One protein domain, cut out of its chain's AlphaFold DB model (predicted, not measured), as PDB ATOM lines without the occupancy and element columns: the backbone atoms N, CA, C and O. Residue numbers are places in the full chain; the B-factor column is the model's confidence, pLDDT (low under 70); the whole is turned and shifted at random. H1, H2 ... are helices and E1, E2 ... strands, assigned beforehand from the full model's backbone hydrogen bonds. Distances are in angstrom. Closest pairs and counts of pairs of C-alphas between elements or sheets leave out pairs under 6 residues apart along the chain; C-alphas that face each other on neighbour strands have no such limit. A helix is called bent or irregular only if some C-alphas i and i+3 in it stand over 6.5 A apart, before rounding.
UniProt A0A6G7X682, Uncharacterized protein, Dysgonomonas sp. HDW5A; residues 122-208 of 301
ATOM      1  N   LEU A 122     128.571 -59.351  18.603       34.31
ATOM      2  CA  LEU A 122     127.904 -60.642  18.564       34.31
ATOM      3  C   LEU A 122     127.732 -61.292  19.952       34.31
ATOM      4  O   LEU A 122     126.729 -61.964  20.148       34.31
ATOM      5  N   GLU A 123     128.625 -61.092  20.935       36.00
ATOM      6  CA  GLU A 123     128.568 -61.817  22.227       36.00
ATOM      7  C   GLU A 123     127.826 -61.109  23.362       36.00
ATOM      8  O   GLU A 123     127.246 -61.770  24.230       36.00
ATOM      9  N   ARG A 124     127.730 -59.777  23.323       32.72
ATOM     10  CA  ARG A 124     126.865 -59.024  24.249       32.72
ATOM     11  C   ARG A 124     125.387 -59.359  24.056       32.72
ATOM     12  O   ARG A 124     124.639 -59.407  25.029       32.72
ATOM     13  N   VAL A 125     125.010 -59.674  22.818       37.91
ATOM     14  CA  VAL A 125     123.689 -60.193  22.460       37.91
ATOM     15  C   VAL A 125     123.453 -61.549  23.152       37.91
ATOM     16  O   VAL A 125     122.399 -61.752  23.738       37.91
ATOM     17  N   TYR A 126     124.468 -62.415  23.276       37.84
ATOM     18  CA  TYR A 126     124.317 -63.766  23.842       37.84
ATOM     19  C   TYR A 126     124.185 -63.872  25.376       37.84
ATOM     20  O   TYR A 126     123.647 -64.875  25.843       37.84
ATOM     21  N   MET A 127     124.656 -62.922  26.194       35.12
ATOM     22  CA  MET A 127     124.533 -63.029  27.668       35.12
ATOM     23  C   MET A 127     123.131 -62.644  28.168       35.12
ATOM     24  O   MET A 127     122.535 -63.399  28.939       35.12
ATOM     25  N   GLU A 128     122.572 -61.531  27.681       41.69
ATOM     26  CA  GLU A 128     121.159 -61.185  27.910       41.69
ATOM     27  C   GLU A 128     120.241 -62.216  27.237       41.69
ATOM     28  O   GLU A 128     119.285 -62.690  27.863       41.69
ATOM     29  N   ASP A 129     120.602 -62.682  26.035       51.91
ATOM     30  CA  ASP A 129     119.884 -63.764  25.363       51.91
ATOM     31  C   ASP A 129     120.015 -65.105  26.081       51.91
ATOM     32  O   ASP A 129     119.128 -65.930  25.919       51.91
ATOM     33  N   ARG A 130     121.047 -65.370  26.897       51.34
ATOM     34  CA  ARG A 130     121.176 -66.654  27.612       51.34
ATOM     35  C   ARG A 130     120.223 -66.775  28.784       51.34
ATOM     36  O   ARG A 130     119.674 -67.856  28.991       51.34
ATOM     37  N   ASP A 131     120.006 -65.702  29.538       56.47
ATOM     38  CA  ASP A 131     118.999 -65.708  30.599       56.47
ATOM     39  C   ASP A 131     117.591 -65.683  30.018       56.47
ATOM     40  O   ASP A 131     116.737 -66.448  30.479       56.47
ATOM     41  N   ILE A 132     117.372 -64.888  28.962       60.41
ATOM     42  CA  ILE A 132     116.128 -64.910  28.187       60.41
ATOM     43  C   ILE A 132     115.886 -66.321  27.642       60.41
ATOM     44  O   ILE A 132     114.806 -66.891  27.810       60.41
ATOM     45  N   TYR A 133     116.919 -66.938  27.076       65.50
ATOM     46  CA  TYR A 133     116.865 -68.286  26.548       65.50
ATOM     47  C   TYR A 133     116.546 -69.288  27.647       65.50
ATOM     48  O   TYR A 133     115.562 -70.006  27.556       65.50
ATOM     49  N   LYS A 134     117.319 -69.318  28.730       71.69
ATOM     50  CA  LYS A 134     117.147 -70.292  29.808       71.69
ATOM     51  C   LYS A 134     115.778 -70.179  30.467       71.69
ATOM     52  O   LYS A 134     115.186 -71.205  30.772       71.69
ATOM     53  N   HIS A 135     115.279 -68.970  30.704       69.00
ATOM     54  CA  HIS A 135     114.084 -68.767  31.525       69.00
ATOM     55  C   HIS A 135     112.791 -68.639  30.721       69.00
ATOM     56  O   HIS A 135     111.736 -68.971  31.260       69.00
ATOM     57  N   TYR A 136     112.866 -68.194  29.465       68.56
ATOM     58  CA  TYR A 136     111.691 -67.911  28.639       68.56
ATOM     59  C   TYR A 136     111.683 -68.740  27.348       68.56
ATOM     60  O   TYR A 136     110.693 -69.406  27.072       68.56
ATOM     61  N   VAL A 137     112.784 -68.797  26.590       76.12
ATOM     62  CA  VAL A 137     112.782 -69.468  25.269       76.12
ATOM     63  C   VAL A 137     112.910 -70.991  25.368       76.12
ATOM     64  O   VAL A 137     112.221 -71.716  24.664       76.12
ATOM     65  N   ARG A 138     113.771 -71.517  26.242       84.69
ATOM     66  CA  ARG A 138     114.001 -72.952  26.445       84.69
ATOM     67  C   ARG A 138     112.747 -73.685  26.924       84.69
ATOM     68  O   ARG A 138     112.468 -74.731  26.341       84.69
ATOM     69  N   PRO A 139     111.968 -73.201  27.914       86.44
ATOM     70  CA  PRO A 139     110.704 -73.852  28.248       86.44
ATOM     71  C   PRO A 139     109.706 -73.826  27.084       86.44
ATOM     72  O   PRO A 139     108.982 -74.804  26.906       86.44
ATOM     73  N   ASP A 140     109.684 -72.775  26.259       87.56
ATOM     74  CA  ASP A 140     108.844 -72.728  25.053       87.56
ATOM     75  C   ASP A 140     109.327 -73.722  23.986       87.56
ATOM     76  O   ASP A 140     108.525 -74.446  23.399       87.56
ATOM     77  N   MET A 141     110.642 -73.842  23.787       91.06
ATOM     78  CA  MET A 141     111.250 -74.834  22.897       91.06
ATOM     79  C   MET A 141     110.988 -76.268  23.369       91.06
ATOM     80  O   MET A 141     110.678 -77.122  22.544       91.06
ATOM     81  N   LEU A 142     111.071 -76.547  24.675       91.06
ATOM     82  CA  LEU A 142     110.743 -77.855  25.255       91.06
ATOM     83  C   LEU A 142     109.261 -78.196  25.051       91.06
ATOM     84  O   LEU A 142     108.946 -79.310  24.638       91.06
ATOM     85  N   GLN A 143     108.355 -77.237  25.273       92.00
ATOM     86  CA  GLN A 143     106.923 -77.410  25.001       92.00
ATOM     87  C   GLN A 143     106.660 -77.679  23.515       92.00
ATOM     88  O   GLN A 143     105.910 -78.596  23.175       92.00
ATOM     89  N   LEU A 144     107.304 -76.915  22.629       92.25
ATOM     90  CA  LEU A 144     107.205 -77.084  21.180       92.25
ATOM     91  C   LEU A 144     107.749 -78.447  20.734       92.25
ATOM     92  O   LEU A 144     107.104 -79.129  19.939       92.25
ATOM     93  N   TYR A 145     108.879 -78.884  21.296       92.50
ATOM     94  CA  TYR A 145     109.444 -80.211  21.062       92.50
ATOM     95  C   TYR A 145     108.473 -81.314  21.489       92.50
ATOM     96  O   TYR A 145     108.207 -82.229  20.708       92.50
ATOM     97  N   SER A 146     107.904 -81.221  22.696       91.62
ATOM     98  CA  SER A 146     106.905 -82.177  23.180       91.62
ATOM     99  C   SER A 146     105.657 -82.203  22.296       91.62
ATOM    100  O   SER A 146     105.146 -83.282  22.019       91.62
ATOM    101  N   PHE A 147     105.183 -81.049  21.818       90.06
ATOM    102  CA  PHE A 147     104.013 -80.954  20.940       90.06
ATOM    103  C   PHE A 147     104.249 -81.602  19.570       90.06
ATOM    104  O   PHE A 147     103.432 -82.396  19.102       90.06
ATOM    105  N   ILE A 148     105.376 -81.284  18.927       88.56
ATOM    106  CA  ILE A 148     105.695 -81.783  17.582       88.56
ATOM    107  C   ILE A 148     105.978 -83.288  17.607       88.56
ATOM    108  O   ILE A 148     105.572 -84.005  16.692       88.56
ATOM    109  N   ASN A 149     106.646 -83.776  18.655       87.44
ATOM    110  CA  ASN A 149     107.088 -85.167  18.743       87.44
ATOM    111  C   ASN A 149     106.106 -86.086  19.500       87.44
ATOM    112  O   ASN A 149     106.348 -87.290  19.575       87.44
ATOM    113  N   ASP A 150     104.965 -85.582  19.996       83.12
ATOM    114  CA  ASP A 150     103.825 -86.405  20.446       83.12
ATOM    115  C   ASP A 150     102.997 -86.879  19.233       83.12
ATOM    116  O   ASP A 150     101.848 -86.491  19.004       83.12
ATOM    117  N   TRP A 151     103.611 -87.747  18.423       68.88
ATOM    118  CA  TRP A 151     103.076 -88.314  17.174       68.88
ATOM    119  C   TRP A 151     101.724 -89.029  17.323       68.88
ATOM    120  O   TRP A 151     101.040 -89.275  16.332       68.88
ATOM    121  N   LYS A 152     101.298 -89.333  18.555       64.38
ATOM    122  CA  LYS A 152      99.965 -89.881  18.838       64.38
ATOM    123  C   LYS A 152      98.844 -88.865  18.597       64.38
ATOM    124  O   LYS A 152      97.692 -89.274  18.469       64.38
ATOM    125  N   LYS A 153      99.151 -87.563  18.567       63.50
ATOM    126  CA  LYS A 153      98.156 -86.479  18.498       63.50
ATOM    127  C   LYS A 153      98.307 -85.557  17.292       63.50
ATOM    128  O   LYS A 153      97.363 -84.829  16.990       63.50
ATOM    129  N   THR A 154      99.445 -85.584  16.601       64.81
ATOM    130  CA  THR A 154      99.789 -84.568  15.598       64.81
ATOM    131  C   THR A 154      99.674 -85.118  14.169       64.81
ATOM    132  O   THR A 154     100.457 -85.985  13.784       64.81
ATOM    133  N   PRO A 155      98.730 -84.622  13.343       69.12
ATOM    134  CA  PRO A 155      98.647 -84.994  11.932       69.12
ATOM    135  C   PRO A 155      99.845 -84.435  11.148       69.12
ATOM    136  O   PRO A 155     100.064 -83.225  11.127       69.12
ATOM    137  N   THR A 156     100.597 -85.302  10.471       69.81
ATOM    138  CA  THR A 156     101.898 -84.980   9.851       69.81
ATOM    139  C   THR A 156     101.840 -84.082   8.613       69.81
ATOM    140  O   THR A 156     102.850 -83.489   8.264       69.81
ATOM    141  N   GLU A 157     100.690 -83.943   7.948       81.06
ATOM    142  CA  GLU A 157     100.570 -83.141   6.712       81.06
ATOM    143  C   GLU A 157      99.421 -82.123   6.730       81.06
ATOM    144  O   GLU A 157      99.131 -81.481   5.718       81.06
ATOM    145  N   ALA A 158      98.732 -81.968   7.863       86.00
ATOM    146  CA  ALA A 158      97.663 -80.982   7.963       86.00
ATOM    147  C   ALA A 158      98.232 -79.554   7.824       86.00
ATOM    148  O   ALA A 158      99.304 -79.278   8.367       86.00
ATOM    149  N   PRO A 159      97.527 -78.628   7.141       89.81
ATOM    150  CA  PRO A 159      97.955 -77.237   7.064       89.81
ATOM    151  C   PRO A 159      98.164 -76.622   8.452       89.81
ATOM    152  O   PRO A 159      97.325 -76.771   9.343       89.81
ATOM    153  N   ILE A 160      99.254 -75.879   8.611       90.00
ATOM    154  CA  ILE A 160      99.609 -75.195   9.854       90.00
ATOM    155  C   ILE A 160      99.154 -73.743   9.766       90.00
ATOM    156  O   ILE A 160      99.300 -73.089   8.737       90.00
ATOM    157  N   THR A 161      98.605 -73.219  10.857       93.06
ATOM    158  CA  THR A 161      98.277 -71.797  10.975       93.06
ATOM    159  C   THR A 161      99.225 -71.137  11.964       93.06
ATOM    160  O   THR A 161      99.259 -71.521  13.128       93.06
ATOM    161  N   ILE A 162      99.941 -70.106  11.518       91.31
ATOM    162  CA  ILE A 162     100.731 -69.224  12.377       91.31
ATOM    163  C   ILE A 162      99.904 -67.969  12.651       91.31
ATOM    164  O   ILE A 162      99.435 -67.305  11.722       91.31
ATOM    165  N   ILE A 163      99.718 -67.648  13.930       94.12
ATOM    166  CA  ILE A 163      99.003 -66.454  14.387       94.12
ATOM    167  C   ILE A 163      99.983 -65.590  15.179       94.12
ATOM    168  O   ILE A 163     100.577 -66.056  16.145       94.12
ATOM    169  N   CYS A 164     100.144 -64.333  14.770       87.06
ATOM    170  CA  CYS A 164     100.979 -63.349  15.453       87.06
ATOM    171  C   CYS A 164     100.182 -62.050  15.617       87.06
ATOM    172  O   CYS A 164     100.062 -61.249  14.683       87.06
ATOM    173  N   GLY A 165      99.572 -61.878  16.793       90.75
ATOM    174  CA  GLY A 165      98.603 -60.811  17.039       90.75
ATOM    175  C   GLY A 165      97.474 -60.851  16.006       90.75
ATOM    176  O   GLY A 165      96.790 -61.860  15.857       90.75
ATOM    177  N   ASN A 166      97.324 -59.769  15.242       92.81
ATOM    178  CA  ASN A 166      96.266 -59.635  14.236       92.81
ATOM    179  C   ASN A 166      96.636 -60.254  12.873       92.81
ATOM    180  O   ASN A 166      95.820 -60.237  11.952       92.81
ATOM    181  N   LYS A 167      97.866 -60.760  12.703       94.56
ATOM    182  CA  LYS A 167      98.333 -61.382  11.456       94.56
ATOM    183  C   LYS A 167      98.144 -62.896  11.518       94.56
ATOM    184  O   LYS A 167      98.503 -63.532  12.508       94.56
ATOM    185  N   LYS A 168      97.628 -63.473  10.430       96.56
ATOM    186  CA  LYS A 168      97.413 -64.915  10.266       96.56
ATOM    187  C   LYS A 168      98.007 -65.380   8.942       96.56
ATOM    188  O   LYS A 168      97.735 -64.780   7.906       96.56
ATOM    189  N   LEU A 169      98.777 -66.460   8.987       95.88
ATOM    190  CA  LEU A 169      99.342 -67.129   7.818       95.88
ATOM    191  C   LEU A 169      99.002 -68.614   7.884       95.88
ATOM    192  O   LEU A 169      99.201 -69.249   8.917       95.88
ATOM    193  N   GLN A 170      98.491 -69.162   6.786       95.69
ATOM    194  CA  GLN A 170      98.269 -70.594   6.639       95.69
ATOM    195  C   GLN A 170      99.350 -71.163   5.721       95.69
ATOM    196  O   GLN A 170      99.584 -70.630   4.639       95.69
ATOM    197  N   LEU A 171     100.005 -72.227   6.166       92.62
ATOM    198  CA  LEU A 171     101.064 -72.914   5.446       92.62
ATOM    199  C   LEU A 171     100.630 -74.345   5.151       92.62
ATOM    200  O   LEU A 171     100.091 -75.032   6.020       92.62
ATOM    201  N   ASP A 172     100.888 -74.804   3.933       90.44
ATOM    202  CA  ASP A 172     100.724 -76.210   3.586       90.44
ATOM    203  C   ASP A 172     101.923 -76.996   4.134       90.44
ATOM    204  O   ASP A 172     103.067 -76.707   3.780       90.44
ATOM    205  N   ASN A 173     101.687 -77.955   5.032       90.00
ATOM    206  CA  ASN A 173     102.740 -78.739   5.691       90.00
ATOM    207  C   ASN A 173     103.052 -80.030   4.911       90.00
ATOM    208  O   ASN A 173     103.190 -81.106   5.494       90.00
ATOM    209  N   LYS A 174     103.117 -79.954   3.574       89.12
ATOM    210  CA  LYS A 174     103.412 -81.125   2.732       89.12
ATOM    211  C   LYS A 174     104.723 -81.779   3.127       89.12
ATOM    212  O   LYS A 174     105.705 -81.094   3.405       89.12
ATOM    213  N   SER A 175     104.730 -83.111   3.150       84.81
ATOM    214  CA  SER A 175     105.903 -83.895   3.551       84.81
ATOM    215  C   SER A 175     106.456 -83.499   4.925       84.81
ATOM    216  O   SER A 175     107.631 -83.718   5.202       84.81
ATOM    217  N   ASN A 176     105.615 -82.903   5.776       86.38
ATOM    218  CA  ASN A 176     105.953 -82.468   7.121       86.38
ATOM    219  C   ASN A 176     107.112 -81.449   7.216       86.38
ATOM    220  O   ASN A 176     107.798 -81.377   8.239       86.38
ATOM    221  N   TRP A 177     107.353 -80.666   6.154       90.50
ATOM    222  CA  TRP A 177     108.556 -79.833   6.045       90.50
ATOM    223  C   TRP A 177     108.719 -78.833   7.202       90.50
ATOM    224  O   TRP A 177     109.848 -78.561   7.611       90.50
ATOM    225  N   ILE A 178     107.617 -78.316   7.762       91.12
ATOM    226  CA  ILE A 178     107.657 -77.331   8.854       91.12
ATOM    227  C   ILE A 178     108.131 -77.988  10.139       91.12
ATOM    228  O   ILE A 178     109.035 -77.470  10.789       91.12
ATOM    229  N   PHE A 179     107.554 -79.129  10.516       88.75
ATOM    230  CA  PHE A 179     107.980 -79.819  11.731       88.75
ATOM    231  C   PHE A 179     109.397 -80.363  11.598       88.75
ATOM    232  O   PHE A 179     110.138 -80.304  12.571       88.75
ATOM    233  N   THR A 180     109.819 -80.797  10.407       88.12
ATOM    234  CA  THR A 180     111.226 -81.141  10.157       88.12
ATOM    235  C   THR A 180     112.143 -79.934  10.360       88.12
ATOM    236  O   THR A 180     113.140 -80.042  11.070       88.12
ATOM    237  N   ALA A 181     111.804 -78.769   9.800       89.25
ATOM    238  CA  ALA A 181     112.601 -77.553   9.971       89.25
ATOM    239  C   ALA A 181     112.665 -77.100  11.441       89.25
ATOM    240  O   ALA A 181     113.740 -76.756  11.932       89.25
ATOM    241  N   ILE A 182     111.534 -77.146  12.154       90.56
ATOM    242  CA  ILE A 182     111.475 -76.813  13.579       90.56
ATOM    243  C   ILE A 182     112.284 -77.819  14.401       90.56
ATOM    244  O   ILE A 182     113.085 -77.392  15.220       90.56
ATOM    245  N   ASN A 183     112.143 -79.129  14.178       87.88
ATOM    246  CA  ASN A 183     112.906 -80.135  14.921       87.88
ATOM    247  C   ASN A 183     114.417 -79.985  14.706       87.88
ATOM    248  O   ASN A 183     115.156 -79.999  15.684       87.88
ATOM    249  N   ASN A 184     114.871 -79.740  13.473       82.62
ATOM    250  CA  ASN A 184     116.289 -79.484  13.201       82.62
ATOM    251  C   ASN A 184     116.811 -78.273  13.987       82.62
ATOM    252  O   ASN A 184     117.934 -78.286  14.485       82.62
ATOM    253  N   HIS A 185     115.995 -77.223  14.109       82.62
ATOM    254  CA  HIS A 185     116.328 -76.081  14.951       82.62
ATOM    255  C   HIS A 185     116.341 -76.478  16.434       82.62
ATOM    256  O   HIS A 185     117.317 -76.225  17.130       82.62
ATOM    257  N   LEU A 186     115.305 -77.159  16.925       83.94
ATOM    258  CA  LEU A 186     115.203 -77.579  18.323       83.94
ATOM    259  C   LEU A 186     116.361 -78.487  18.753       83.94
ATOM    260  O   LEU A 186     116.870 -78.299  19.850       83.94
ATOM    261  N   GLU A 187     116.833 -79.407  17.912       79.00
ATOM    262  CA  GLU A 187     117.980 -80.279  18.216       79.00
ATOM    263  C   GLU A 187     119.277 -79.495  18.475       79.00
ATOM    264  O   GLU A 187     120.085 -79.885  19.321       79.00
ATOM    265  N   GLN A 188     119.467 -78.356  17.799       75.06
ATOM    266  CA  GLN A 188     120.642 -77.503  18.005       75.06
ATOM    267  C   GLN A 188     120.647 -76.860  19.397       75.06
ATOM    268  O   GLN A 188     121.710 -76.748  20.015       75.06
ATOM    269  N   TYR A 189     119.470 -76.465  19.893       74.94
ATOM    270  CA  TYR A 189     119.316 -75.695  21.131       74.94
ATOM    271  C   TYR A 189     118.943 -76.570  22.343       74.94
ATOM    272  O   TYR A 189     119.390 -76.321  23.460       74.94
ATOM    273  N   LEU A 190     118.189 -77.652  22.159       77.44
ATOM    274  CA  LEU A 190     117.788 -78.595  23.209       77.44
ATOM    275  C   LEU A 190     118.786 -79.749  23.371       77.44
ATOM    276  O   LEU A 190     118.397 -80.906  23.540       77.44
ATOM    277  N   ARG A 191     120.091 -79.448  23.363       73.56
ATOM    278  CA  ARG A 191     121.133 -80.464  23.578       73.56
ATOM    279  C   ARG A 191     120.853 -81.257  24.861       73.56
ATOM    280  O   ARG A 191     120.600 -80.677  25.915       73.56
ATOM    281  N   GLY A 192     120.886 -82.585  24.748       71.25
ATOM    282  CA  GLY A 192     120.599 -83.516  25.845       71.25
ATOM    283  C   GLY A 192     119.155 -84.031  25.903       71.25
ATOM    284  O   GLY A 192     118.928 -85.056  26.540       71.25
ATOM    285  N   ILE A 193     118.210 -83.403  25.194       81.94
ATOM    286  CA  ILE A 193     116.836 -83.900  25.047       81.94
ATOM    287  C   ILE A 193     116.778 -84.864  23.863       81.94
ATOM    288  O   ILE A 193     116.968 -84.467  22.719       81.94
ATOM    289  N   LYS A 194     116.528 -86.145  24.137       83.81
ATOM    290  CA  LYS A 194     116.474 -87.215  23.125       83.81
ATOM    291  C   LYS A 194     115.061 -87.726  22.866       83.81
ATOM    292  O   LYS A 194     114.833 -88.426  21.886       83.81
ATOM    293  N   ASN A 195     114.112 -87.439  23.753       87.31
ATOM    294  CA  ASN A 195     112.732 -87.900  23.641       87.31
ATOM    295  C   ASN A 195     111.767 -86.986  24.413       87.31
ATOM    296  O   ASN A 195     112.184 -86.100  25.160       87.31
ATOM    297  N   VAL A 196     110.468 -87.191  24.181       90.69
ATOM    298  CA  VAL A 196     109.391 -86.398  24.793       90.69
ATOM    299  C   VAL A 196     109.394 -86.523  26.319       90.69
ATOM    300  O   VAL A 196     109.191 -85.512  26.984       90.69
ATOM    301  N   ASP A 197     109.692 -87.703  26.870       88.25
ATOM    302  CA  ASP A 197     109.717 -87.933  28.322       88.25
ATOM    303  C   ASP A 197     110.800 -87.087  29.008       88.25
ATOM    304  O   ASP A 197     110.551 -86.476  30.040       88.25
ATOM    305  N   GLN A 198     111.988 -86.974  28.406       85.31
ATOM    306  CA  GLN A 198     113.061 -86.106  28.906       85.31
ATOM    307  C   GLN A 198     112.693 -84.624  28.826       85.31
ATOM    308  O   GLN A 198     113.017 -83.863  29.737       85.31
ATOM    309  N   ALA A 199     112.010 -84.209  27.756       89.19
ATOM    310  CA  ALA A 199     111.535 -82.836  27.629       89.19
ATOM    311  C   ALA A 199     110.493 -82.502  28.712       89.19
ATOM    312  O   ALA A 199     110.575 -81.448  29.341       89.19
ATOM    313  N   GLN A 200     109.550 -83.417  28.956       88.19
ATOM    314  CA  GLN A 200     108.527 -83.281  29.996       88.19
ATOM    315  C   GLN A 200     109.140 -83.297  31.397       88.19
ATOM    316  O   GLN A 200     108.822 -82.424  32.198       88.19
ATOM    317  N   LEU A 201     110.078 -84.206  31.664       84.25
ATOM    318  CA  LEU A 201     110.797 -84.256  32.933       84.25
ATOM    319  C   LEU A 201     111.557 -82.949  33.195       84.25
ATOM    320  O   LEU A 201     111.455 -82.394  34.284       84.25
ATOM    321  N   GLU A 202     112.267 -82.397  32.201       83.25
ATOM    322  CA  GLU A 202     112.961 -81.114  32.378       83.25
ATOM    323  C   GLU A 202     111.970 -79.964  32.638       83.25
ATOM    324  O   GLU A 202     112.213 -79.123  33.512       83.25
ATOM    325  N   LEU A 203     110.840 -79.938  31.918       84.31
ATOM    326  CA  LEU A 203     109.741 -79.001  32.174       84.31
ATOM    327  C   LEU A 203     109.231 -79.111  33.612       84.31
ATOM    328  O   LEU A 203     109.091 -78.091  34.282       84.31
ATOM    329  N   GLU A 204     109.011 -80.317  34.118       80.69
ATOM    330  CA  GLU A 204     108.524 -80.560  35.475       80.69
ATOM    331  C   GLU A 204     109.565 -80.225  36.550       80.69
ATOM    332  O   GLU A 204     109.243 -79.607  37.566       80.69
ATOM    333  N   GLU A 205     110.832 -80.562  36.348       76.75
ATOM    334  CA  GLU A 205     111.869 -80.359  37.360       76.75
ATOM    335  C   GLU A 205     112.330 -78.899  37.448       76.75
ATOM    336  O   GLU A 205     112.489 -78.360  38.553       76.75
ATOM    337  N   LYS A 206     112.537 -78.244  36.297       71.62
ATOM    338  CA  LYS A 206     113.193 -76.924  36.206       71.62
ATOM    339  C   LYS A 206     112.227 -75.764  35.957       71.62
ATOM    340  O   LYS A 206     112.524 -74.617  36.331       71.62
ATOM    341  N   TYR A 207     111.081 -76.049  35.338       73.44
ATOM    342  CA  TYR A 207     110.122 -75.040  34.878       73.44
ATOM    343  C   TYR A 207     108.715 -75.211  35.446       73.44
ATOM    344  O   TYR A 207     107.863 -74.358  35.181       73.44
ATOM    345  N   SER A 208     108.461 -76.239  36.268       62.91
ATOM    346  CA  SER A 208     107.191 -76.343  36.978       62.91
ATOM    347  C   SER A 208     106.961 -75.052  37.746       62.91
ATOM    348  O   SER A 208     107.879 -74.482  38.351       62.91
TER     349      SER A 208
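What this domain is: This is residues 122 to 208 of the 301 residues of an uncharacterized protein of Dysgonomonas sp. HDW5A (UniProt A0A6G7X682). A strand hairpin, E1 and E2, stands at one end of a loose helix row, H1b between H2 and H3; H1a angles away. The printed part has 87 residues, mostly helix, ordered H1, E1, E2, H2, H3. It is only just loose, close to compact: radius of gyration of the C-alphas 14.6 A, spans 37 by 31 by 22 A.

Where its parts are: Find E1 at residues 160 to 164, E2 at 167 to 171. H1, 123 to 149, begins at (128.568, -61.817, 22.227); assigned as one helix by its hydrogen bonds, it is bent, with C-alphas 135, ending H1a, and 138, starting H1b, 6.6 A apart. H2, 174 to 189, is irregular: C-alphas 175 and 178 are 8.6 A apart. H3, 196 to 206, ends at (113.193, -76.924, 36.206).

How they stand to each other: Across the antiparallel hairpin, N 162 and O 169 are within hydrogen-bond range, 2.8 A. H1b touches H3, closest at C-alphas 146 and 196, 5.2 A, a shallow tilt of 23 degrees, opposite ways. H2 touches H1b, closest at C-alphas 179 and 148, 6.6 A. Every O i to N i+4 pair is within range in H1b and H3, 8 of 9 in H1a, 8 of 12 in H2.

The domain as a whole: The printed part has no cut and no long link; pLDDT is under 70 in 21 residues.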